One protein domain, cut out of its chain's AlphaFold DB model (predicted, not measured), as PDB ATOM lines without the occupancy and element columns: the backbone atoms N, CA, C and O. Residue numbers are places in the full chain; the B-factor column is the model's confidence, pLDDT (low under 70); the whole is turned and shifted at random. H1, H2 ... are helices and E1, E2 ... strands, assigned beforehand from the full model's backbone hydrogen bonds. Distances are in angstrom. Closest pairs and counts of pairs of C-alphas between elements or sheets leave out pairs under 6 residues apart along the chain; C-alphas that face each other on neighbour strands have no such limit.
ATOM      1  N   LEU A  34     102.134 169.305 105.026       85.44
ATOM      2  CA  LEU A  34     101.457 168.348 104.156       85.44
ATOM      3  C   LEU A  34     100.761 169.122 103.037       85.44
ATOM      4  O   LEU A  34      99.948 170.016 103.300       85.44
ATOM      5  N   ARG A  35     101.125 168.830 101.786       88.56
ATOM      6  CA  ARG A  35     100.644 169.556 100.606       88.56
ATOM      7  C   ARG A  35     100.192 168.588  99.521       88.56
ATOM      8  O   ARG A  35     101.023 167.807  99.075       88.56
ATOM      9  N   PRO A  36      98.927 168.656  99.065       88.94
ATOM     10  CA  PRO A  36      98.494 167.910  97.892       88.94
ATOM     11  C   PRO A  36      99.397 168.228  96.700       88.94
ATOM     12  O   PRO A  36      99.681 169.401  96.435       88.94
ATOM     13  N   CYS A  37      99.849 167.195  96.009       90.25
ATOM     14  CA  CYS A  37     100.706 167.300  94.839       90.25
ATOM     15  C   CYS A  37     100.334 166.219  93.826       90.25
ATOM     16  O   CYS A  37      99.573 165.306  94.140       90.25
ATOM     17  N   ALA A  38     100.883 166.325  92.624       89.25
ATOM     18  CA  ALA A  38     100.792 165.301  91.605       89.25
ATOM     19  C   ALA A  38     102.160 164.721  91.271       89.25
ATOM     20  O   ALA A  38     103.146 165.455  91.205       89.25
ATOM     21  N   LEU A  39     102.214 163.409  91.049       89.00
ATOM     22  CA  LEU A  39     103.410 162.733  90.554       89.00
ATOM     23  C   LEU A  39     103.325 162.629  89.029       89.00
ATOM     24  O   LEU A  39     102.316 162.163  88.497       89.00
ATOM     25  N   LEU A  40     104.369 163.083  88.340       87.31
ATOM     26  CA  LEU A  40     104.456 163.090  86.884       87.31
ATOM     27  C   LEU A  40     105.335 161.929  86.415       87.31
ATOM     28  O   LEU A  40     106.495 161.829  86.820       87.31
ATOM     29  N   LEU A  41     104.791 161.090  85.537       82.88
ATOM     30  CA  LEU A  41     105.487 159.975  84.898       82.88
ATOM     31  C   LEU A  41     105.518 160.257  83.401       82.88
ATOM     32  O   LEU A  41     104.464 160.308  82.775       82.88
ATOM     33  N   GLY A  42     106.703 160.541  82.857       76.38
ATOM     34  CA  GLY A  42     106.827 160.982  81.467       76.38
ATOM     35  C   GLY A  42     105.993 162.238  81.202       76.38
ATOM     36  O   GLY A  42     106.280 163.307  81.757       76.38
ATOM     37  N   ASN A  43     104.962 162.093  80.365       70.75
ATOM     38  CA  ASN A  43     104.005 163.156  80.059       70.75
ATOM     39  C   ASN A  43     102.670 162.992  80.798       70.75
ATOM     40  O   ASN A  43     101.820 163.880  80.686       70.75
ATOM     41  N   ALA A  44     102.466 161.906  81.540       76.12
ATOM     42  CA  ALA A  44     101.229 161.586  82.237       76.12
ATOM     43  C   ALA A  44     101.237 162.000  83.722       76.12
ATOM     44  O   ALA A  44     102.280 162.124  84.370       76.12
ATOM     45  N   VAL A  45     100.037 162.202  84.272       77.56
ATOM     46  CA  VAL A  45      99.812 162.448  85.702       77.56
ATOM     47  C   VAL A  45      99.382 161.137  86.349       77.56
ATOM     48  O   VAL A  45      98.357 160.571  85.981       77.56
ATOM     49  N   PHE A  46     100.161 160.648  87.310       75.75
ATOM     50  CA  PHE A  46      99.884 159.381  87.988       75.75
ATOM     51  C   PHE A  46      98.802 159.509  89.072       75.75
ATOM     52  O   PHE A  46      97.968 158.627  89.261       75.75
ATOM     53  N   GLY A  47      98.807 160.622  89.801       79.50
ATOM     54  CA  GLY A  47      97.896 160.859  90.913       79.50
ATOM     55  C   GLY A  47      98.000 162.289  91.421       79.50
ATOM     56  O   GLY A  47      98.837 163.048  90.951       79.50
ATOM     57  N   GLY A  48      97.152 162.639  92.384       73.56
ATOM     58  CA  GLY A  48      97.015 163.987  92.955       73.56
ATOM     59  C   GLY A  48      95.579 164.350  93.353       73.56
ATOM     60  O   GLY A  48      95.282 165.475  93.758       73.56
ATOM     61  N   GLY A  49      94.675 163.370  93.307       75.81
ATOM     62  CA  GLY A  49      93.260 163.522  93.608       75.81
ATOM     63  C   GLY A  49      92.540 164.394  92.584       75.81
ATOM     64  O   GLY A  49      93.113 164.819  91.582       75.81
ATOM     65  N   VAL A  50      91.291 164.738  92.900       68.94
ATOM     66  CA  VAL A  50      90.406 165.546  92.036       68.94
ATOM     67  C   VAL A  50      91.048 166.869  91.594       68.94
ATOM     68  O   VAL A  50      90.774 167.351  90.507       68.94
ATOM     69  N   LYS A  51      91.934 167.454  92.411       71.69
ATOM     70  CA  LYS A  51      92.609 168.721  92.082       71.69
ATOM     71  C   LYS A  51      93.597 168.613  90.920       71.69
ATOM     72  O   LYS A  51      93.856 169.616  90.274       71.69
ATOM     73  N   PHE A  52      94.175 167.441  90.694       73.19
ATOM     74  CA  PHE A  52      95.172 167.211  89.648       73.19
ATOM     75  C   PHE A  52      94.733 166.081  88.705       73.19
ATOM     76  O   PHE A  52      95.578 165.367  88.179       73.19
ATOM     77  N   ASP A  53      93.419 165.865  88.563       70.38
ATOM     78  CA  ASP A  53      92.825 164.809  87.724       70.38
ATOM     79  C   ASP A  53      93.345 163.389  88.015       70.38
ATOM     80  O   ASP A  53      93.335 162.505  87.163       70.38
ATOM     81  N   GLY A  54      93.797 163.159  89.250       73.31
ATOM     82  CA  GLY A  54      94.319 161.878  89.702       73.31
ATOM     83  C   GLY A  54      93.257 161.043  90.411       73.31
ATOM     84  O   GLY A  54      92.514 161.552  91.251       73.31
ATOM     85  N   ILE A  55      93.243 159.734  90.147       77.25
ATOM     86  CA  ILE A  55      92.318 158.791  90.803       77.25
ATOM     87  C   ILE A  55      92.762 158.385  92.220       77.25
ATOM     88  O   ILE A  55      91.964 157.890  93.012       77.25
ATOM     89  N   ILE A  56      94.024 158.654  92.576       87.00
ATOM     90  CA  ILE A  56      94.559 158.530  93.941       87.00
ATOM     91  C   ILE A  56      95.033 159.887  94.452       87.00
ATOM     92  O   ILE A  56      95.485 160.728  93.670       87.00
ATOM     93  N   HIS A  57      94.971 160.111  95.764       89.75
ATOM     94  CA  HIS A  57      95.491 161.335  96.373       89.75
ATOM     95  C   HIS A  57      96.980 161.175  96.700       89.75
ATOM     96  O   HIS A  57      97.385 160.168  97.275       89.75
ATOM     97  N   ILE A  58      97.793 162.177  96.361       92.06
ATOM     98  CA  ILE A  58      99.225 162.207  96.674       92.06
ATOM     99  C   ILE A  58      99.523 163.499  97.433       92.06
ATOM    100  O   ILE A  58      99.001 164.568  97.103       92.06
ATOM    101  N   ALA A  59     100.344 163.403  98.475       91.38
ATOM    102  CA  ALA A  59     100.804 164.557  99.230       91.38
ATOM    103  C   ALA A  59     102.324 164.570  99.385       91.38
ATOM    104  O   ALA A  59     102.932 163.566  99.738       91.38
ATOM    105  N   LEU A  60     102.915 165.748  99.198       91.38
ATOM    106  CA  LEU A  60     104.276 166.057  99.605       91.38
ATOM    107  C   LEU A  60     104.280 166.322 101.110       91.38
ATOM    108  O   LEU A  60     103.527 167.176 101.599       91.38
ATOM    109  N   VAL A  61     105.125 165.593 101.831       89.88
ATOM    110  CA  VAL A  61     105.185 165.621 103.292       89.88
ATOM    111  C   VAL A  61     106.585 165.988 103.760       89.88
ATOM    112  O   VAL A  61     107.576 165.465 103.268       89.88
ATOM    113  N   SER A  62     106.644 166.881 104.744       88.31
ATOM    114  CA  SER A  62     107.821 167.171 105.559       88.31
ATOM    115  C   SER A  62     107.362 167.214 107.008       88.31
ATOM    116  O   SER A  62     106.621 168.119 107.397       88.31
ATOM    117  N   THR A  63     107.733 166.222 107.810       82.38
ATOM    118  CA  THR A  63     107.139 166.029 109.137       82.38
ATOM    119  C   THR A  63     108.158 165.605 110.181       82.38
ATOM    120  O   THR A  63     109.180 165.009 109.863       82.38
ATOM    121  N   CYS A  64     107.849 165.905 111.440       74.25
ATOM    122  CA  CYS A  64     108.605 165.521 112.627       74.25
ATOM    123  C   CYS A  64     107.640 164.858 113.618       74.25
ATOM    124  O   CYS A  64     107.123 165.529 114.517       74.25
ATOM    125  N   PRO A  65     107.306 163.572 113.414       66.38
ATOM    126  CA  PRO A  65     106.396 162.875 114.305       66.38
ATOM    127  C   PRO A  65     107.076 162.685 115.674       66.38
ATOM    128  O   PRO A  65     108.251 162.336 115.723       66.38
ATOM    129  N   PRO A  66     106.379 162.892 116.801       54.97
ATOM    130  CA  PRO A  66     106.911 162.598 118.127       54.97
ATOM    131  C   PRO A  66     107.357 161.145 118.251       54.97
ATOM    132  O   PRO A  66     106.622 160.235 117.872       54.97
ATOM    133  N   GLY A  67     108.558 160.947 118.793       58.50
ATOM    134  CA  GLY A  67     109.151 159.623 118.977       58.50
ATOM    135  C   GLY A  67     109.620 158.937 117.690       58.50
ATOM    136  O   GLY A  67     110.041 157.789 117.766       58.50
ATOM    137  N   GLN A  68     109.561 159.599 116.527       65.31
ATOM    138  CA  GLN A  68     110.065 159.070 115.255       65.31
ATOM    139  C   GLN A  68     111.027 160.051 114.587       65.31
ATOM    140  O   GLN A  68     110.970 161.261 114.820       65.31
ATOM    141  N   ASP A  69     111.862 159.532 113.688       76.00
ATOM    142  CA  ASP A  69     112.755 160.371 112.903       76.00
ATOM    143  C   ASP A  69     111.971 161.293 111.954       76.00
ATOM    144  O   ASP A  69     111.061 160.842 111.240       76.00
ATOM    145  N   PRO A  70     112.313 162.596 111.898       83.06
ATOM    146  CA  PRO A  70     111.684 163.497 110.951       83.06
ATOM    147  C   PRO A  70     112.099 163.139 109.521       83.06
ATOM    148  O   PRO A  70     113.274 162.853 109.262       83.06
ATOM    149  N   TRP A  71     111.155 163.208 108.584       88.12
ATOM    150  CA  TRP A  71     111.352 162.776 107.200       88.12
ATOM    151  C   TRP A  71     110.657 163.703 106.194       88.12
ATOM    152  O   TRP A  71     109.667 164.370 106.515       88.12
ATOM    153  N   ILE A  72     111.192 163.721 104.968       90.81
ATOM    154  CA  ILE A  72     110.599 164.345 103.777       90.81
ATOM    155  C   ILE A  72     110.290 163.252 102.762       90.81
ATOM    156  O   ILE A  72     111.048 162.290 102.631       90.81
ATOM    157  N   GLY A  73     109.177 163.380 102.050       93.00
ATOM    158  CA  GLY A  73     108.770 162.366 101.097       93.00
ATOM    159  C   GLY A  73     107.388 162.567 100.501       93.00
ATOM    160  O   GLY A  73     106.825 163.663 100.534       93.00
ATOM    161  N   LEU A  74     106.838 161.479  99.971       92.75
ATOM    162  CA  LEU A  74     105.486 161.409  99.429       92.75
ATOM    163  C   LEU A  74     104.611 160.492 100.286       92.75
ATOM    164  O   LEU A  74     105.058 159.450 100.758       92.75
ATOM    165  N   GLU A  75     103.341 160.848 100.443       91.81
ATOM    166  CA  GLU A  75     102.297 159.922 100.875       91.81
ATOM    167  C   GLU A  75     101.311 159.689  99.733       91.81
ATOM    168  O   GLU A  75     100.686 160.633  99.246       91.81
ATOM    169  N   LEU A  76     101.136 158.428  99.347       91.38
ATOM    170  CA  LEU A  76     100.156 157.972  98.370       91.38
ATOM    171  C   LEU A  76      98.961 157.385  99.122       91.38
ATOM    172  O   LEU A  76      99.127 156.536  99.998       91.38
ATOM    173  N   HIS A  77      97.760 157.868  98.817       90.56
ATOM    174  CA  HIS A  77      96.518 157.523  99.507       90.56
ATOM    175  C   HIS A  77      95.580 156.830  98.513       90.56
ATOM    176  O   HIS A  77      95.010 157.471  97.626       90.56
ATOM    177  N   PHE A  78      95.422 155.520  98.676       89.25
ATOM    178  CA  PHE A  78      94.604 154.660  97.823       89.25
ATOM    179  C   PHE A  78      93.215 154.473  98.443       89.25
ATOM    180  O   PHE A  78      93.137 154.108  99.613       89.25
ATOM    181  N   PRO A  79      92.107 154.710  97.725       89.25
ATOM    182  CA  PRO A  79      90.768 154.614  98.304       89.25
ATOM    183  C   PRO A  79      90.422 153.170  98.683       89.25
ATOM    184  O   PRO A  79      90.548 152.266  97.861       89.25
ATOM    185  N   ILE A  80      89.948 152.957  99.911       86.38
ATOM    186  CA  ILE A  80      89.426 151.660 100.362       86.38
ATOM    187  C   ILE A  80      87.950 151.568  99.954       86.38
ATOM    188  O   ILE A  80      87.210 152.547 100.060       86.38
ATOM    189  N   GLY A  81      87.517 150.400  99.472       81.25
ATOM    190  CA  GLY A  81      86.127 150.198  99.062       81.25
ATOM    191  C   GLY A  81      85.144 150.289 100.245       81.25
ATOM    192  O   GLY A  81      85.479 149.858 101.348       81.25
ATOM    193  N   PRO A  82      83.907 150.780 100.045       80.94
ATOM    194  CA  PRO A  82      82.927 150.917 101.131       80.94
ATOM    195  C   PRO A  82      82.494 149.570 101.734       80.94
ATOM    196  O   PRO A  82      82.161 149.510 102.910       80.94
ATOM    197  N   LEU A  83      82.554 148.485 100.952       85.00
ATOM    198  CA  LEU A  83      82.204 147.121 101.372       85.00
ATOM    199  C   LEU A  83      83.411 146.310 101.866       85.00
ATOM    200  O   LEU A  83      83.323 145.097 102.011       85.00
ATOM    201  N   ASN A  84      84.564 146.944 102.101       87.12
ATOM    202  CA  ASN A  84      85.805 146.245 102.444       87.12
ATOM    203  C   ASN A  84      85.656 145.346 103.688       87.12
ATOM    204  O   ASN A  84      86.103 144.200 103.703       87.12
ATOM    205  N   GLU A  85      84.980 145.847 104.722       88.50
ATOM    206  CA  GLU A  85      84.730 145.076 105.940       88.50
ATOM    207  C   GLU A  85      83.657 143.989 105.737       88.50
ATOM    208  O   GLU A  85      83.837 142.867 106.211       88.50
ATOM    209  N   ASP A  86      82.587 144.287 104.993       89.19
ATOM    210  CA  ASP A  86      81.480 143.352 104.717       89.19
ATOM    211  C   ASP A  86      81.909 142.196 103.805       89.19
ATOM    212  O   ASP A  86      81.457 141.067 103.964       89.19
ATOM    213  N   ASN A  87      82.871 142.447 102.920       89.00
ATOM    214  CA  ASN A  87      83.506 141.430 102.090       89.00
ATOM    215  C   ASN A  87      84.563 140.614 102.858       89.00
ATOM    216  O   ASN A  87      85.257 139.802 102.252       89.00
ATOM    217  N   GLY A  88      84.736 140.823 104.168       88.56
ATOM    218  CA  GLY A  88      85.648 140.031 104.999       88.56
ATOM    219  C   GLY A  88      87.125 140.394 104.889       88.56
ATOM    220  O   GLY A  88      87.981 139.623 105.316       88.56
ATOM    221  N   PHE A  89      87.464 141.565 104.347       89.00
ATOM    222  CA  PHE A  89      88.856 142.005 104.293       89.00
ATOM    223  C   PHE A  89      89.379 142.485 105.656       89.00
ATOM    224  O   PHE A  89      90.552 142.282 105.983       89.00
ATOM    225  N   GLY A  90      88.480 143.056 106.463       90.31
ATOM    226  CA  GLY A  90      88.762 143.717 107.740       90.31
ATOM    227  C   GLY A  90      88.789 145.245 107.616       90.31
ATOM    228  O   GLY A  90      88.811 145.792 106.519       90.31
ATOM    229  N   MET A  91      88.779 145.952 108.743       89.94
ATOM    230  CA  MET A  91      88.852 147.410 108.812       89.94
ATOM    231  C   MET A  91      90.289 147.880 109.038       89.94
ATOM    232  O   MET A  91      90.948 147.443 109.980       89.94
ATOM    233  N   ILE A  92      90.756 148.809 108.208       88.06
ATOM    234  CA  ILE A  92      92.065 149.460 108.353       88.06
ATOM    235  C   ILE A  92      91.895 150.722 109.201       88.06
ATOM    236  O   ILE A  92      90.856 151.382 109.146       88.06
ATOM    237  N   HIS A  93      92.914 151.068 109.983       85.50
ATOM    238  CA  HIS A  93      92.926 152.285 110.787       85.50
ATOM    239  C   HIS A  93      94.204 153.094 110.550       85.50
ATOM    240  O   HIS A  93      95.235 152.539 110.185       85.50
ATOM    241  N   HIS A  94      94.136 154.405 110.789       78.69
ATOM    242  CA  HIS A  94      95.297 155.297 110.770       78.69
ATOM    243  C   HIS A  94      95.421 156.074 112.068       78.69
ATOM    244  O   HIS A  94      94.427 156.435 112.703       78.69
ATOM    245  N   VAL A  95      96.663 156.410 112.403       73.62
ATOM    246  CA  VAL A  95      96.962 157.408 113.429       73.62
ATOM    247  C   VAL A  95      96.644 158.803 112.882       73.62
ATOM    248  O   VAL A  95      97.142 159.204 111.823       73.62
ATOM    249  N   MET A  96      95.809 159.551 113.600       62.47
ATOM    250  CA  MET A  96      95.448 160.927 113.255       62.47
ATOM    251  C   MET A  96      96.464 161.930 113.824       62.47
ATOM    252  O   MET A  96      96.884 161.817 114.973       62.47
ATOM    253  N   SER A  97      96.840 162.946 113.036       49.81
ATOM    254  CA  SER A  97      97.694 164.051 113.497       49.81
ATOM    255  C   SER A  97      96.900 164.985 114.420       49.81
ATOM    256  O   SER A  97      96.002 165.690 113.962       49.81
ATOM    257  N   GLY A  98      97.210 164.985 115.720       53.97
ATOM    258  CA  GLY A  98      96.456 165.712 116.748       53.97
ATOM    259  C   GLY A  98      96.548 164.998 118.105       53.97
ATOM    260  O   GLY A  98      97.662 164.621 118.478       53.97
ATOM    261  N   PRO A  99      95.441 164.784 118.852       49.44
ATOM    262  CA  PRO A  99      95.451 163.754 119.889       49.44
ATOM    263  C   PRO A  99      95.759 162.417 119.198       49.44
ATOM    264  O   PRO A  99      95.051 162.051 118.257       49.44
ATOM    265  N   TYR A 100      96.846 161.741 119.596       55.50
ATOM    266  CA  TYR A 100      97.307 160.469 119.018       55.50
ATOM    267  C   TYR A 100      96.225 159.394 119.160       55.50
ATOM    268  O   TYR A 100      96.203 158.631 120.120       55.50
ATOM    269  N   THR A 101      95.306 159.361 118.196       62.75
ATOM    270  CA  THR A 101      94.122 158.501 118.173       62.75
ATOM    271  C   THR A 101      94.146 157.636 116.924       62.75
ATOM    272  O   THR A 101      94.497 158.103 115.837       62.75
ATOM    273  N   VAL A 102      93.768 156.369 117.086       73.75
ATOM    274  CA  VAL A 102      93.586 155.421 115.983       73.75
ATOM    275  C   VAL A 102      92.143 155.518 115.516       73.75
ATOM    276  O   VAL A 102      91.237 155.260 116.303       73.75
ATOM    277  N   LYS A 103      91.917 155.877 114.250       80.62
ATOM    278  CA  LYS A 103      90.564 155.960 113.681       80.62
ATOM    279  C   LYS A 103      90.421 155.108 112.425       80.62
ATOM    280  O   LYS A 103      91.410 154.943 111.709       80.62
ATOM    281  N   PRO A 104      89.210 154.586 112.148       85.94
ATOM    282  CA  PRO A 104      88.928 153.881 110.906       85.94
ATOM    283  C   PRO A 104      89.352 154.709 109.685       85.94
ATOM    284  O   PRO A 104      89.081 155.908 109.600       85.94
ATOM    285  N   ALA A 105      90.058 154.068 108.762       86.38
ATOM    286  CA  ALA A 105      90.628 154.684 107.578       86.38
ATOM    287  C   ALA A 105      89.711 154.518 106.363       86.38
ATOM    288  O   ALA A 105      89.148 153.451 106.141       86.38
ATOM    289  N   THR A 106      89.629 155.549 105.524       87.62
ATOM    290  CA  THR A 106      88.975 155.481 104.203       87.62
ATOM    291  C   THR A 106      89.970 155.291 103.058       87.62
ATOM    292  O   THR A 106      89.579 155.107 101.908       87.62
ATOM    293  N   THR A 107      91.269 155.353 103.358       88.31
ATOM    294  CA  THR A 107      92.354 155.200 102.389       88.31
ATOM    295  C   THR A 107      93.457 154.319 102.959       88.31
ATOM    296  O   THR A 107      93.724 154.364 104.156       88.31
ATOM    297  N   HIS A 108      94.114 153.532 102.115       87.88
ATOM    298  CA  HIS A 108      95.374 152.859 102.415       87.88
ATOM    299  C   HIS A 108      96.538 153.807 102.113       87.88
ATOM    300  O   HIS A 108      96.490 154.529 101.116       87.88
ATOM    301  N   ARG A 109      97.562 153.844 102.970       88.38
ATOM    302  CA  ARG A 109      98.677 154.796 102.850       88.38
ATOM    303  C   ARG A 109      99.973 154.071 102.525       88.38
ATOM    304  O   ARG A 109     100.409 153.237 103.309       88.38
ATOM    305  N   VAL A 110     100.614 154.474 101.432       88.75
ATOM    306  CA  VAL A 110     102.006 154.122 101.131       88.75
ATOM    307  C   VAL A 110     102.859 155.373 101.300       88.75
ATOM    308  O   VAL A 110     102.588 156.401 100.677       88.75
ATOM    309  N   ARG A 111     103.872 155.313 102.166       90.12
ATOM    310  CA  ARG A 111     104.802 156.424 102.403       90.12
ATOM    311  C   ARG A 111     106.122 156.143 101.717       90.12
ATOM    312  O   ARG A 111     106.713 155.096 101.945       90.12
ATOM    313  N   VAL A 112     106.599 157.103 100.942       92.25
ATOM    314  CA  VAL A 112     107.903 157.076 100.281       92.25
ATOM    315  C   VAL A 112     108.769 158.119 100.961       92.25
ATOM    316  O   VAL A 112     108.560 159.313 100.759       92.25
ATOM    317  N   LYS A 113     109.703 157.686 101.805       91.69
ATOM    318  CA  LYS A 113     110.599 158.569 102.556       91.69
ATOM    319  C   LYS A 113     111.917 158.717 101.808       91.69
ATOM    320  O   LYS A 113     112.588 157.723 101.525       91.69
ATOM    321  N   PHE A 114     112.297 159.956 101.518       90.94
ATOM    322  CA  PHE A 114     113.576 160.255 100.892       90.94
ATOM    323  C   PHE A 114     114.687 160.332 101.951       90.94
ATOM    324  O   PHE A 114     114.471 160.906 103.025       90.94
ATOM    325  N   PRO A 115     115.876 159.767 101.674       87.19
ATOM    326  CA  PRO A 115     117.009 159.847 102.585       87.19
ATOM    327  C   PRO A 115     117.510 161.289 102.692       87.19
ATOM    328  O   PRO A 115     117.660 161.981 101.686       87.19
ATOM    329  N   ARG A 116     117.780 161.746 103.918       84.00
ATOM    330  CA  ARG A 116     118.330 163.089 104.157       84.00
ATOM    331  C   ARG A 116     119.692 163.244 103.492       84.00
ATOM    332  O   ARG A 116     120.463 162.290 103.470       84.00
ATOM    333  N   ASP A 117     119.945 164.433 102.951       84.12
ATOM    334  CA  ASP A 117     121.227 164.843 102.357       84.12
ATOM    335  C   ASP A 117     121.669 163.990 101.153       84.12
ATOM    336  O   ASP A 117     122.802 164.105 100.694       84.12
ATOM    337  N   LYS A 118     120.781 163.136 100.624       88.12
ATOM    338  CA  LYS A 118     121.074 162.195  99.532       88.12
ATOM    339  C   LYS A 118     120.201 162.404  98.294       88.12
ATOM    340  O   LYS A 118     119.935 161.467  97.534       88.12
ATOM    341  N   PHE A 119     119.698 163.621  98.115       90.44
ATOM    342  CA  PHE A 119     118.975 164.016  96.915       90.44
ATOM    343  C   PHE A 119     119.181 165.493  96.600       90.44
ATOM    344  O   PHE A 119     119.243 166.333  97.496       90.44
ATOM    345  N   ASP A 120     119.204 165.803  95.310       90.62
ATOM    346  CA  ASP A 120     119.204 167.166  94.796       90.62
ATOM    347  C   ASP A 120     117.784 167.562  94.379       90.62
ATOM    348  O   ASP A 120     117.006 166.728  93.910       90.62
ATOM    349  N   CYS A 121     117.434 168.840  94.529       91.12
ATOM    350  CA  CYS A 121     116.129 169.359  94.125       91.12
ATOM    351  C   CYS A 121     116.261 170.550  93.178       91.12
ATOM    352  O   CYS A 121     116.840 171.582  93.526       91.12
ATOM    353  N   VAL A 122     115.629 170.443  92.010       92.12
ATOM    354  CA  VAL A 122     115.418 171.559  91.086       92.12
ATOM    355  C   VAL A 122     113.938 171.937  91.114       92.12
ATOM    356  O   VAL A 122     113.076 171.080  90.953       92.12
ATOM    357  N   ALA A 123     113.629 173.217  91.329       92.31
ATOM    358  CA  ALA A 123     112.255 173.718  91.359       92.31
ATOM    359  C   ALA A 123     112.039 174.756  90.253       92.31
ATOM    360  O   ALA A 123     112.743 175.770  90.223       92.31
ATOM    361  N   THR A 124     111.061 174.524  89.380       92.06
ATOM    362  CA  THR A 124     110.738 175.389  88.233       92.06
ATOM    363  C   THR A 124     109.238 175.635  88.135       92.06
ATOM    364  O   THR A 124     108.447 174.762  88.484       92.06
ATOM    365  N   SER A 125     108.816 176.789  87.619       88.44
ATOM    366  CA  SER A 125     107.399 177.013  87.301       88.44
ATOM    367  C   SER A 125     106.922 176.042  86.217       88.44
ATOM    368  O   SER A 125     107.672 175.718  85.295       88.44
ATOM    369  N   ALA A 126     105.682 175.568  86.328       84.00
ATOM    370  CA  ALA A 126     105.078 174.694  85.328       84.00
ATOM    371  C   ALA A 126     104.888 175.418  83.984       84.00
ATOM    372  O   ALA A 126     104.611 176.617  83.942       84.00
ATOM    373  N   SER A 127     105.021 174.677  82.880       81.25
ATOM    374  CA  SER A 127     104.763 175.200  81.536       81.25
ATOM    375  C   SER A 127     103.269 175.474  81.322       81.25
ATOM    376  O   SER A 127     102.416 174.815  81.918       81.25
ATOM    377  N   ALA A 128     102.946 176.415  80.428       75.44
ATOM    378  CA  ALA A 128     101.559 176.726  80.071       75.44
ATOM    379  C   ALA A 128     100.799 175.496  79.536       75.44
ATOM    380  O   ALA A 128      99.622 175.328  79.837       75.44
ATOM    381  N   ASP A 129     101.495 174.608  78.817       74.50
ATOM    382  CA  ASP A 129     100.954 173.341  78.318       74.50
ATOM    383  C   ASP A 129     100.497 172.420  79.463       74.50
ATOM    384  O   ASP A 129      99.336 172.023  79.516       74.50
ATOM    385  N   LEU A 130     101.356 172.171  80.458       75.06
ATOM    386  CA  LEU A 130     101.011 171.323  81.603       75.06
ATOM    387  C   LEU A 130      99.882 171.923  82.454       75.06
ATOM    388  O   LEU A 130      99.030 171.186  82.940       75.06
ATOM    389  N   VAL A 131      99.857 173.251  82.619       74.94
ATOM    390  CA  VAL A 131      98.780 173.953  83.342       74.94
ATOM    391  C   VAL A 131      97.450 173.839  82.592       74.94
ATOM    392  O   VAL A 131      96.426 173.606  83.225       74.94
ATOM    393  N   SER A 132      97.460 173.950  81.259       71.75
ATOM    394  CA  SER A 132      96.249 173.847  80.426       71.75
ATOM    395  C   SER A 132      95.611 172.455  80.427       71.75
ATOM    396  O   SER A 132      94.424 172.317  80.144       71.75
ATOM    397  N   ARG A 133      96.394 171.427  80.770       70.31
ATOM    398  CA  ARG A 133      95.959 170.028  80.844       70.31
ATOM    399  C   ARG A 133      95.284 169.663  82.168       70.31
ATOM    400  O   ARG A 133      94.720 168.580  82.252       70.31
ATOM    401  N   MET A 134      95.357 170.527  83.180       71.62
ATOM    402  CA  MET A 134      94.727 170.309  84.483       71.62
ATOM    403  C   MET A 134      93.312 170.896  84.474       71.62
ATOM    404  O   MET A 134      93.114 172.045  84.081       71.62
ATOM    405  N   SER A 135      92.326 170.155  84.976       66.12
ATOM    406  CA  SER A 135      90.940 170.628  85.116       66.12
ATOM    407  C   SER A 135      90.793 171.775  86.122       66.12
ATOM    408  O   SER A 135      89.841 172.556  86.062       66.12
ATOM    409  N   THR A 136      91.739 171.889  87.057       73.19
ATOM    410  CA  THR A 136      91.748 172.903  88.111       73.19
ATOM    411  C   THR A 136      92.717 174.032  87.772       73.19
ATOM    412  O   THR A 136      93.909 173.810  87.564       73.19
ATOM    413  N   ALA A 137      92.228 175.275  87.799       73.19
ATOM    414  CA  ALA A 137      93.074 176.452  87.642       73.19
ATOM    415  C   ALA A 137      93.921 176.700  88.904       73.19
ATOM    416  O   ALA A 137      93.391 176.922  89.997       73.19
ATOM    417  N   PHE A 138      95.247 176.711  88.750       77.88
ATOM    418  CA  PHE A 138      96.193 177.033  89.819       77.88
ATOM    419  C   PHE A 138      96.795 178.421  89.617       77.88
ATOM    420  O   PHE A 138      97.213 178.765  88.516       77.88
ATOM    421  N   LYS A 139      96.877 179.209  90.698       75.06
ATOM    422  CA  LYS A 139      97.544 180.521  90.675       75.06
ATOM    423  C   LYS A 139      99.055 180.382  90.465       75.06
ATOM    424  O   LYS A 139      99.618 181.082  89.638       75.06
ATOM    425  N   ASP A 140      99.668 179.470  91.216       81.94
ATOM    426  CA  ASP A 140     101.081 179.110  91.127       81.94
ATOM    427  C   ASP A 140     101.179 177.580  91.087       81.94
ATOM    428  O   ASP A 140     100.643 176.903  91.970       81.94
ATOM    429  N   LEU A 141     101.857 177.034  90.073       87.44
ATOM    430  CA  LEU A 141     102.149 175.607  89.949       87.44
ATOM    431  C   LEU A 141     103.656 175.424  89.749       87.44
ATOM    432  O   LEU A 141     104.224 175.918  88.776       87.44
ATOM    433  N   THR A 142     104.297 174.717  90.677       90.88
ATOM    434  CA  THR A 142     105.739 174.440  90.654       90.88
ATOM    435  C   THR A 142     105.987 172.963  90.391       90.88
ATOM    436  O   THR A 142     105.324 172.110  90.980       90.88
ATOM    437  N   ILE A 143     106.975 172.668  89.553       91.69
ATOM    438  CA  ILE A 143     107.533 171.334  89.341       91.69
ATOM    439  C   ILE A 143     108.797 171.203  90.181       91.69
ATOM    440  O   ILE A 143     109.742 171.972  90.012       91.69
ATOM    441  N   LEU A 144     108.791 170.242  91.097       92.75
ATOM    442  CA  LEU A 144     109.945 169.797  91.863       92.75
ATOM    443  C   LEU A 144     110.507 168.548  91.193       92.75
ATOM    444  O   LEU A 144     109.837 167.521  91.136       92.75
ATOM    445  N   GLU A 145     111.732 168.633  90.700       93.56
ATOM    446  CA  GLU A 145     112.491 167.487  90.222       93.56
ATOM    447  C   GLU A 145     113.497 167.082  91.300       93.56
ATOM    448  O   GLU A 145     114.463 167.800  91.565       93.56
ATOM    449  N   LEU A 146     113.222 165.959  91.962       92.06
ATOM    450  CA  LEU A 146     114.063 165.380  93.007       92.06
ATOM    451  C   LEU A 146     114.913 164.267  92.401       92.06
ATOM    452  O   LEU A 146     114.364 163.285  91.908       92.06
ATOM    453  N   ARG A 147     116.238 164.405  92.454       93.19
ATOM    454  CA  ARG A 147     117.199 163.429  91.923       93.19
ATOM    455  C   ARG A 147     117.949 162.778  93.073       93.19
ATOM    456  O   ARG A 147     118.678 163.452  93.793       93.19
ATOM    457  N   LEU A 148     117.754 161.481  93.260       91.69
ATOM    458  CA  LEU A 148     118.430 160.705  94.295       91.69
ATOM    459  C   LEU A 148     119.887 160.433  93.904       91.69
ATOM    460  O   LEU A 148     120.170 160.106  92.751       91.69
ATOM    461  N   HIS A 149     120.797 160.498  94.876       91.81
ATOM    462  CA  HIS A 149     122.190 160.080  94.686       91.81
ATOM    463  C   HIS A 149     122.282 158.563  94.436       91.81
ATOM    464  O   HIS A 149     121.354 157.803  94.730       91.81
ATOM    465  N   SER A 150     123.401 158.095  93.879       84.44
ATOM    466  CA  SER A 150     123.569 156.687  93.481       84.44
ATOM    467  C   SER A 150     123.491 155.703  94.654       84.44
ATOM    468  O   SER A 150     122.977 154.597  94.502       84.44
ATOM    469  N   ASP A 151     123.961 156.108  95.834       86.00
ATOM    470  CA  ASP A 151     123.965 155.324  97.075       86.00
ATOM    471  C   ASP A 151     122.729 155.584  97.961       86.00
ATOM    472  O   ASP A 151     122.588 155.000  99.041       86.00
ATOM    473  N   ALA A 152     121.825 156.467  97.526       86.06
ATOM    474  CA  ALA A 152     120.601 156.784  98.242       86.06
ATOM    475  C   ALA A 152     119.686 155.551  98.300       86.06
ATOM    476  O   ALA A 152     119.461 154.880  97.290       86.06
ATOM    477  N   LYS A 153     119.119 155.270  99.476       85.19
ATOM    478  CA  LYS A 153     118.076 154.254  99.663       85.19
ATOM    479  C   LYS A 153     116.822 154.946 100.178       85.19
ATOM    480  O   LYS A 153     116.880 155.616 101.208       85.19
ATOM    481  N   ILE A 154     115.721 154.820  99.445       88.00
ATOM    482  CA  ILE A 154     114.412 155.273  99.921       88.00
ATOM    483  C   ILE A 154     113.840 154.254 100.903       88.00
ATOM    484  O   ILE A 154     114.080 153.054 100.767       88.00
ATOM    485  N   THR A 155     113.055 154.728 101.865       88.69
ATOM    486  CA  THR A 155     112.295 153.854 102.766       88.69
ATOM    487  C   THR A 155     110.834 153.885 102.357       88.69
ATOM    488  O   THR A 155     110.241 154.962 102.270       88.69
ATOM    489  N   ILE A 156     110.247 152.714 102.119       87.62
ATOM    490  CA  ILE A 156     108.839 152.574 101.743       87.62
ATOM    491  C   ILE A 156     108.088 151.939 102.910       87.62
ATOM    492  O   ILE A 156     108.446 150.859 103.367       87.62
ATOM    493  N   GLU A 157     107.038 152.602 103.390       85.69
ATOM    494  CA  GLU A 157     106.157 152.079 104.439       85.69
ATOM    495  C   GLU A 157     104.750 151.849 103.888       85.69
ATOM    496  O   GLU A 157     104.245 152.661 103.113       85.69
ATOM    497  N   GLY A 158     104.095 150.768 104.317       79.50
ATOM    498  CA  GLY A 158     102.710 150.449 103.946       79.50
ATOM    499  C   GLY A 158     102.535 149.735 102.598       79.50
ATOM    500  O   GLY A 158     101.417 149.349 102.264       79.50
ATOM    501  N   TYR A 159     103.605 149.519 101.828       82.62
ATOM    502  CA  TYR A 159     103.571 148.671 100.628       82.62
ATOM    503  C   TYR A 159     103.605 147.178 101.004       82.62
ATOM    504  O   TYR A 159     104.192 146.815 102.022       82.62
ATOM    505  N   GLY A 160     102.939 146.319 100.223       75.31
ATOM    506  CA  GLY A 160     102.801 144.879 100.504       75.31
ATOM    507  C   GLY A 160     101.802 144.519 101.618       75.31
ATOM    508  O   GLY A 160     101.579 143.337 101.890       75.31
ATOM    509  N   VAL A 161     101.184 145.522 102.255       75.94
ATOM    510  CA  VAL A 161     100.033 145.347 103.154       75.94
ATOM    511  C   VAL A 161      98.802 145.026 102.304       75.94
ATOM    512  O   VAL A 161      98.631 145.649 101.256       75.94
ATOM    513  N   PRO A 162      97.918 144.110 102.741       70.88
ATOM    514  CA  PRO A 162      96.730 143.763 101.978       70.88
ATOM    515  C   PRO A 162      95.920 144.990 101.606       70.88
ATOM    516  O   PRO A 162      95.522 145.767 102.476       70.88
ATOM    517  N   PHE A 163      95.560 145.074 100.329       79.62
ATOM    518  CA  PHE A 163      94.586 146.032  99.849       79.62
ATOM    519  C   PHE A 163      93.420 145.346  99.123       79.62
ATOM    520  O   PHE A 163      93.612 144.400  98.362       79.62
ATOM    521  N   ALA A 164      92.199 145.836  99.328       75.62
ATOM    522  CA  ALA A 164      91.045 145.426  98.541       75.62
ATOM    523  C   ALA A 164      90.153 146.624  98.216       75.62
ATOM    524  O   ALA A 164      89.700 147.374  99.084       75.62
ATOM    525  N   ASN A 165      89.868 146.776  96.927       83.19
ATOM    526  CA  ASN A 165      88.816 147.647  96.442       83.19
ATOM    527  C   ASN A 165      88.318 147.120  95.094       83.19
ATOM    528  O   ASN A 165      88.934 147.360  94.064       83.19
ATOM    529  N   GLN A 166      87.191 146.411  95.110       71.38
ATOM    530  CA  GLN A 166      86.611 145.784  93.915       71.38
ATOM    531  C   GLN A 166      86.071 146.780  92.874       71.38
ATOM    532  O   GLN A 166      85.694 146.379  91.780       71.38
ATOM    533  N   TYR A 167      86.012 148.070  93.211       78.62
ATOM    534  CA  TYR A 167      85.487 149.127  92.346       78.62
ATOM    535  C   TYR A 167      86.573 150.100  91.881       78.62
ATOM    536  O   TYR A 167      86.256 151.181  91.387       78.62
ATOM    537  N   HIS A 168      87.852 149.767  92.085       82.38
ATOM    538  CA  HIS A 168      88.959 150.653  91.750       82.38
ATOM    539  C   HIS A 168      90.169 149.864  91.229       82.38
ATOM    540  O   HIS A 168      90.559 148.886  91.867       82.38
ATOM    541  N   PRO A 169      90.860 150.328  90.169       80.75
ATOM    542  CA  PRO A 169      92.026 149.635  89.594       80.75
ATOM    543  C   PRO A 169      93.222 149.486  90.553       80.75
ATOM    544  O   PRO A 169      94.156 148.743  90.284       80.75
ATOM    545  N   CYS A 170      93.188 150.141  91.718       82.62
ATOM    546  CA  CYS A 170      94.279 150.085  92.696       82.62
ATOM    547  C   CYS A 170      94.479 148.689  93.288       82.62
ATOM    548  O   CYS A 170      95.552 148.421  93.819       82.62
ATOM    549  N   GLY A 171      93.453 147.827  93.224       78.56
ATOM    550  CA  GLY A 171      93.552 146.431  93.644       78.56
ATOM    551  C   GLY A 171      94.671 145.717  92.903       78.56
ATOM    552  O   GLY A 171      95.600 145.206  93.519       78.56
ATOM    553  N   GLU A 172      94.609 145.771  91.580       80.50
ATOM    554  CA  GLU A 172      95.575 145.132  90.693       80.50
ATOM    555  C   GLU A 172      96.947 145.829  90.784       80.50
ATOM    556  O   GLU A 172      97.988 145.176  90.765       80.50
ATOM    557  N   TRP A 173      96.976 147.154  90.978       81.94
ATOM    558  CA  TRP A 173      98.228 147.915  91.110       81.94
ATOM    559  C   TRP A 173      99.031 147.542  92.360       81.94
ATOM    560  O   TRP A 173     100.254 147.427  92.302       81.94
ATOM    561  N   LEU A 174      98.349 147.392  93.499       81.06
ATOM    562  CA  LEU A 174      98.987 147.116  94.787       81.06
ATOM    563  C   LEU A 174      99.240 145.624  95.006       81.06
ATOM    564  O   LEU A 174     100.255 145.282  95.604       81.06
ATOM    565  N   ASN A 175      98.338 144.757  94.536       78.50
ATOM    566  CA  ASN A 175      98.418 143.323  94.819       78.50
ATOM    567  C   ASN A 175      99.132 142.522  93.723       78.50
ATOM    568  O   ASN A 175      99.842 141.567  94.028       78.50
ATOM    569  N   GLU A 176      98.935 142.892  92.456       78.56
ATOM    570  CA  GLU A 176      99.401 142.122  91.291       78.56
ATOM    571  C   GLU A 176     100.542 142.824  90.542       78.56
ATOM    572  O   GLU A 176     101.126 142.256  89.621       78.56
ATOM    573  N   ASN A 177     100.891 144.049  90.956       80.00
ATOM    574  CA  ASN A 177     101.906 144.898  90.333       80.00
ATOM    575  C   ASN A 177     101.704 145.064  88.815       80.00
ATOM    576  O   ASN A 177     102.670 145.115  88.049       80.00
ATOM    577  N   ILE A 178     100.447 145.141  88.367       81.94
ATOM    578  CA  ILE A 178     100.163 145.367  86.949       81.94
ATOM    579  C   ILE A 178     100.612 146.777  86.515       81.94
ATOM    580  O   ILE A 178     100.642 147.705  87.337       81.94
ATOM    581  N   PRO A 179     100.920 146.980  85.222       81.06
ATOM    582  CA  PRO A 179     101.190 148.307  84.681       81.06
ATOM    583  C   PRO A 179     100.016 149.269  84.898       81.06
ATOM    584  O   PRO A 179      98.862 148.926  84.648       81.06
ATOM    585  N   MET A 180     100.315 150.493  85.333       77.56
ATOM    586  CA  MET A 180      99.314 151.508  85.668       77.56
ATOM    587  C   MET A 180      99.183 152.558  84.559       77.56
ATOM    588  O   MET A 180      98.139 152.681  83.927       77.56
ATOM    589  N   VAL A 181     100.248 153.335  84.326       76.06
ATOM    590  CA  VAL A 181     100.283 154.488  83.409       76.06
ATOM    591  C   VAL A 181     101.577 154.427  82.606       76.06
ATOM    592  O   VAL A 181     102.633 154.155  83.169       76.06
ATOM    593  N   GLU A 182     101.493 154.651  81.291       74.31
ATOM    594  CA  GLU A 182     102.635 154.554  80.358       74.31
ATOM    595  C   GLU A 182     103.390 153.203  80.430       74.31
ATOM    596  O   GLU A 182     104.573 153.121  80.122       74.31
ATOM    597  N   GLY A 183     102.710 152.122  80.833       77.81
ATOM    598  CA  GLY A 183     103.323 150.796  80.977       77.81
ATOM    599  C   GLY A 183     104.157 150.602  82.251       77.81
ATOM    600  O   GLY A 183     104.721 149.528  82.425       77.81
ATOM    601  N   LEU A 184     104.208 151.593  83.149       82.44
ATOM    602  CA  LEU A 184     104.938 151.521  84.418       82.44
ATOM    603  C   LEU A 184     104.055 150.960  85.539       82.44
ATOM    604  O   LEU A 184     102.933 151.431  85.749       82.44
ATOM    605  N   SER A 185     104.573 149.982  86.281       85.75
ATOM    606  CA  SER A 185     103.972 149.467  87.518       85.75
ATOM    607  C   SER A 185     104.262 150.381  88.715       85.75
ATOM    608  O   SER A 185     105.100 151.283  88.644       85.75
ATOM    609  N   LEU A 186     103.570 150.177  89.844       84.75
ATOM    610  CA  LEU A 186     103.842 150.952  91.061       84.75
ATOM    611  C   LEU A 186     105.268 150.713  91.560       84.75
ATOM    612  O   LEU A 186     105.916 151.655  92.010       84.75
ATOM    613  N   LEU A 187     105.769 149.484  91.440       84.50
ATOM    614  CA  LEU A 187     107.146 149.169  91.790       84.50
ATOM    615  C   LEU A 187     108.140 149.930  90.902       84.50
ATOM    616  O   LEU A 187     109.047 150.557  91.442       84.50
ATOM    617  N   ASP A 188     107.911 149.987  89.584       86.19
ATOM    618  CA  ASP A 188     108.770 150.753  88.664       86.19
ATOM    619  C   ASP A 188     108.832 152.234  89.051       86.19
ATOM    620  O   ASP A 188     109.885 152.857  88.953       86.19
ATOM    621  N   VAL A 189     107.707 152.801  89.506       85.31
ATOM    622  CA  VAL A 189     107.615 154.185  89.995       85.31
ATOM    623  C   VAL A 189     108.384 154.374  91.302       85.31
ATOM    624  O   VAL A 189     109.057 155.388  91.483       85.31
ATOM    625  N   LEU A 190     108.288 153.414  92.219       85.94
ATOM    626  CA  LEU A 190     108.978 153.457  93.505       85.94
ATOM    627  C   LEU A 190     110.494 153.259  93.347       85.94
ATOM    628  O   LEU A 190     111.257 153.857  94.096       85.94
ATOM    629  N   GLU A 191     110.944 152.494  92.354       86.44
ATOM    630  CA  GLU A 191     112.366 152.256  92.065       86.44
ATOM    631  C   GLU A 191     113.052 153.415  91.311       86.44
ATOM    632  O   GLU A 191     114.276 153.408  91.127       86.44
ATOM    633  N   GLN A 192     112.303 154.446  90.904       87.06
ATOM    634  CA  GLN A 192     112.863 155.592  90.188       87.06
ATOM    635  C   GLN A 192     113.914 156.333  91.017       87.06
ATOM    636  O   GLN A 192     113.794 156.552  92.222       87.06
ATOM    637  N   ARG A 193     114.950 156.811  90.326       89.88
ATOM    638  CA  ARG A 193     115.966 157.704  90.904       89.88
ATOM    639  C   ARG A 193     115.626 159.178  90.740       89.88
ATOM    640  O   ARG A 193     116.285 160.019  91.340       89.88
ATOM    641  N   THR A 194     114.637 159.511  89.916       91.31
ATOM    642  CA  THR A 194     114.211 160.892  89.672       91.31
ATOM    643  C   THR A 194     112.701 160.992  89.793       91.31
ATOM    644  O   THR A 194     111.987 160.348  89.035       91.31
ATOM    645  N   PHE A 195     112.221 161.825  90.715       92.12
ATOM    646  CA  PHE A 195     110.798 162.068  90.947       92.12
ATOM    647  C   PHE A 195     110.435 163.473  90.475       92.12
ATOM    648  O   PHE A 195     111.016 164.456  90.935       92.12
ATOM    649  N   ARG A 196     109.448 163.582  89.581       92.00
ATOM    650  CA  ARG A 196     108.908 164.866  89.110       92.00
ATOM    651  C   ARG A 196     107.555 165.113  89.766       92.00
ATOM    652  O   ARG A 196     106.600 164.386  89.518       92.00
ATOM    653  N   ILE A 197     107.471 166.127  90.621       92.44
ATOM    654  CA  ILE A 197     106.312 166.394  91.479       92.44
ATOM    655  C   ILE A 197     105.750 167.779  91.163       92.44
ATOM    656  O   ILE A 197     106.433 168.783  91.338       92.44
ATOM    657  N   ALA A 198     104.489 167.855  90.748       89.88
ATOM    658  CA  ALA A 198     103.773 169.112  90.574       89.88
ATOM    659  C   ALA A 198     103.052 169.508  91.871       89.88
ATOM    660  O   ALA A 198     102.270 168.735  92.418       89.88
ATOM    661  N   VAL A 199     103.290 170.714  92.384       90.38
ATOM    662  CA  VAL A 199     102.689 171.206  93.631       90.38
ATOM    663  C   VAL A 199     102.183 172.636  93.467       90.38
ATOM    664  O   VAL A 199     102.861 173.495  92.902       90.38
ATOM    665  N   ALA A 200     100.978 172.903  93.975       88.56
ATOM    666  CA  ALA A 200     100.313 174.203  93.878       88.56
ATOM    667  C   ALA A 200     100.880 175.218  94.894       88.56
ATOM    668  O   ALA A 200     100.224 175.592  95.870       88.56
ATOM    669  N   LEU A 201     102.145 175.591  94.708       88.62
ATOM    670  CA  LEU A 201     102.910 176.538  95.516       88.62
ATOM    671  C   LEU A 201     103.804 177.377  94.600       88.62
ATOM    672  O   LEU A 201     104.170 176.929  93.513       88.62
ATOM    673  N   SER A 202     104.224 178.555  95.065       89.62
ATOM    674  CA  SER A 202     105.308 179.298  94.420       89.62
ATOM    675  C   SER A 202     106.652 178.585  94.605       89.62
ATOM    676  O   SER A 202     106.849 177.852  95.582       89.62
ATOM    677  N   VAL A 203     107.595 178.836  93.694       88.56
ATOM    678  CA  VAL A 203     108.900 178.151  93.642       88.56
ATOM    679  C   VAL A 203     109.644 178.222  94.983       88.56
ATOM    680  O   VAL A 203     110.078 177.194  95.506       88.56
ATOM    681  N   ASP A 204     109.720 179.402  95.603       87.19
ATOM    682  CA  ASP A 204     110.421 179.597  96.883       87.19
ATOM    683  C   ASP A 204     109.760 178.875  98.058       87.19
ATOM    684  O   ASP A 204     110.413 178.513  99.041       87.19
ATOM    685  N   VAL A 205     108.438 178.712  98.010       86.81
ATOM    686  CA  VAL A 205     107.696 178.002  99.052       86.81
ATOM    687  C   VAL A 205     107.834 176.497  98.848       86.81
ATOM    688  O   VAL A 205     108.010 175.782  99.832       86.81
ATOM    689  N   ALA A 206     107.818 176.021  97.601       87.12
ATOM    690  CA  ALA A 206     108.015 174.616  97.259       87.12
ATOM    691  C   ALA A 206     109.418 174.123  97.661       87.12
ATOM    692  O   ALA A 206     109.515 173.126  98.373       87.12
ATOM    693  N   LYS A 207     110.487 174.875  97.340       87.88
ATOM    694  CA  LYS A 207     111.864 174.571  97.794       87.88
ATOM    695  C   LYS A 207     111.944 174.424  99.313       87.88
ATOM    696  O   LYS A 207     112.487 173.459  99.829       87.88
ATOM    697  N   ARG A 208     111.301 175.340 100.041       86.81
ATOM    698  CA  ARG A 208     111.236 175.323 101.509       86.81
ATOM    699  C   ARG A 208     110.516 174.111 102.111       86.81
ATOM    700  O   ARG A 208     110.698 173.885 103.306       86.81
ATOM    701  N   HIS A 209     109.674 173.400 101.354       84.81
ATOM    702  CA  HIS A 209     108.976 172.188 101.814       84.81
ATOM    703  C   HIS A 209     109.825 170.918 101.668       84.81
ATOM    704  O   HIS A 209     109.524 169.939 102.339       84.81
ATOM    705  N   VAL A 210     110.853 170.932 100.816       86.12
ATOM    706  CA  VAL A 210     111.766 169.793 100.584       86.12
ATOM    707  C   VAL A 210     113.177 170.035 101.121       86.12
ATOM    708  O   VAL A 210     114.072 169.222 100.921       86.12
ATOM    709  N   ASP A 211     113.373 171.149 101.821       86.38
ATOM    710  CA  ASP A 211     114.633 171.519 102.450       86.38
ATOM    711  C   ASP A 211     114.830 170.746 103.762       86.38
ATOM    712  O   ASP A 211     114.248 171.073 104.804       86.38
ATOM    713  N   TYR A 212     115.659 169.706 103.696       82.88
ATOM    714  CA  TYR A 212     115.951 168.815 104.815       82.88
ATOM    715  C   TYR A 212     116.686 169.516 105.964       82.88
ATOM    716  O   TYR A 212     116.559 169.078 107.107       82.88
ATOM    717  N   THR A 213     117.400 170.620 105.700       82.31
ATOM    718  CA  THR A 213     118.150 171.367 106.729       82.31
ATOM    719  C   THR A 213     117.223 172.010 107.762       82.31
ATOM    720  O   THR A 213     117.640 172.378 108.857       82.31
ATOM    721  N   ARG A 214     115.932 172.118 107.429       81.38
ATOM    722  CA  ARG A 214     114.887 172.681 108.289       81.38
ATOM    723  C   ARG A 214     114.227 171.640 109.189       81.38
ATOM    724  O   ARG A 214     113.390 172.005 110.017       81.38
ATOM    725  N   LEU A 215     114.555 170.360 109.015       79.12
ATOM    726  CA  LEU A 215     114.132 169.304 109.923       79.12
ATOM    727  C   LEU A 215     115.130 169.175 111.083       79.12
ATOM    728  O   LEU A 215     116.336 169.227 110.848       79.12
TER     729      LEU A 215
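What this domain is: This is residues 34 to 215 of the 858 residues of the protein "AAA domain-containing protein" of Purpureocillium lilacinum (UniProt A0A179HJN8). One strongly twisted sheet of nine strands spreads into two wings that join where E1 pairs with E3: E3, E4, E7 and E10 make one wing, and E1, E2, E8, E9 and E11 the other. Helix H4 packs on this sheet, mostly over E8 and E9 but also by the ends of E3 and E4, while the short helices H2 and H3 only graze the sheet and the small hairpin E5 and E6 lies off one end. The 182 printed residues hold, in chain order, E1 to E8, H1, E9, E10, H2, H3, E11 and H4; the class is mixed, helices and strands, and the neighbour strands are antiparallel. The whole is compact, with a radius of gyration of the C-alphas of 16.5 A and spans of 47 by 40 by 33 A.

Where its parts are: The large sheet holds E1, residues 34 to 41, 21.4 A, from C-alpha 34 at (101.457, 168.348, 104.156); E2, 44 to 47; E3, 57 to 63, 17.9 A; E4, 71 to 79, 23.9 A; E7, 107 to 114, 21.9 A; E8, 119 to 125, 19.9 A; E9, 142 to 148, 19.1 A; E10, 155 to 157; and E11, 194 to 199, 16.0 A. E5, 93 to 96, and E6, 101 to 104, make the second sheet. The helices are H1, 128 to 132; H2, 170 to 175; H3, 186 to 190; and H4, 203 to 210, 11.2 A, ending with C-alpha 210 at (111.766, 169.793, 100.584).

How they stand to each other: In the branched sheet, E2 and E3 lie on one side of E1 and E11 on the other side. N 46 and O 39 are 2.9 A apart in the hairpin E1 and E2, N 35 and O 60 2.9 A in E1 and E3, and N 38 and O 198 2.8 A in E1 and E11. E1 lies on one side of E3 and E4 on the other side, with N 59 and O 75 of E3 and E4 2.9 A apart; E3 lies on one side of E4 and E7 on the other side, with N 76 and O 110 of E4 and E7 2.8 A apart; and E4 lies on one side of E7 and the edge strand E10 on the other side, with N 111 and O 157 of E7 and E10 2.8 A apart. E1 lies on one side of E11 and E9 on the other side, with N 144 and O 197 of E9 and E11 2.8 A apart; and E11 lies on one side of E9 and the edge strand E8 on the other side, with N 122 and O 145 of E8 and E9 2.9 A apart. H4 is on the sheet; its closest C-alphas to E9 are Val 203 and Thr 142, 5.7 A, and to E3 His 209 and Ser 62, 6.4 A. H2 and H3 are close but not clearly touching, the C-alphas of Trp 173 and Leu 186 being 6.4 A apart. H1 is only just not on the sheet, with 4 pairs of C-alphas within 10 A. In the hairpin E5 and E6, N 94 and O 103 are 2.9 A apart; E5 and E7 are near each other, with 5 pairs of C-alphas within 10 A. Every O i to N i+4 pair is within hydrogen-bond range in H1, H2 and H3, and 3 of 4 in H4.

The domain as a whole: The C-alphas of Gly 88 and Asp 204 are the two farthest apart, 47.4 A. The printed part has no cut. The long links are E4 to E5 and E10 to H2. The mean pLDDT of the printed part is 82.6, and residue 50, residues 65 to 68, residues 96 to 101 and residue 135 are under 70.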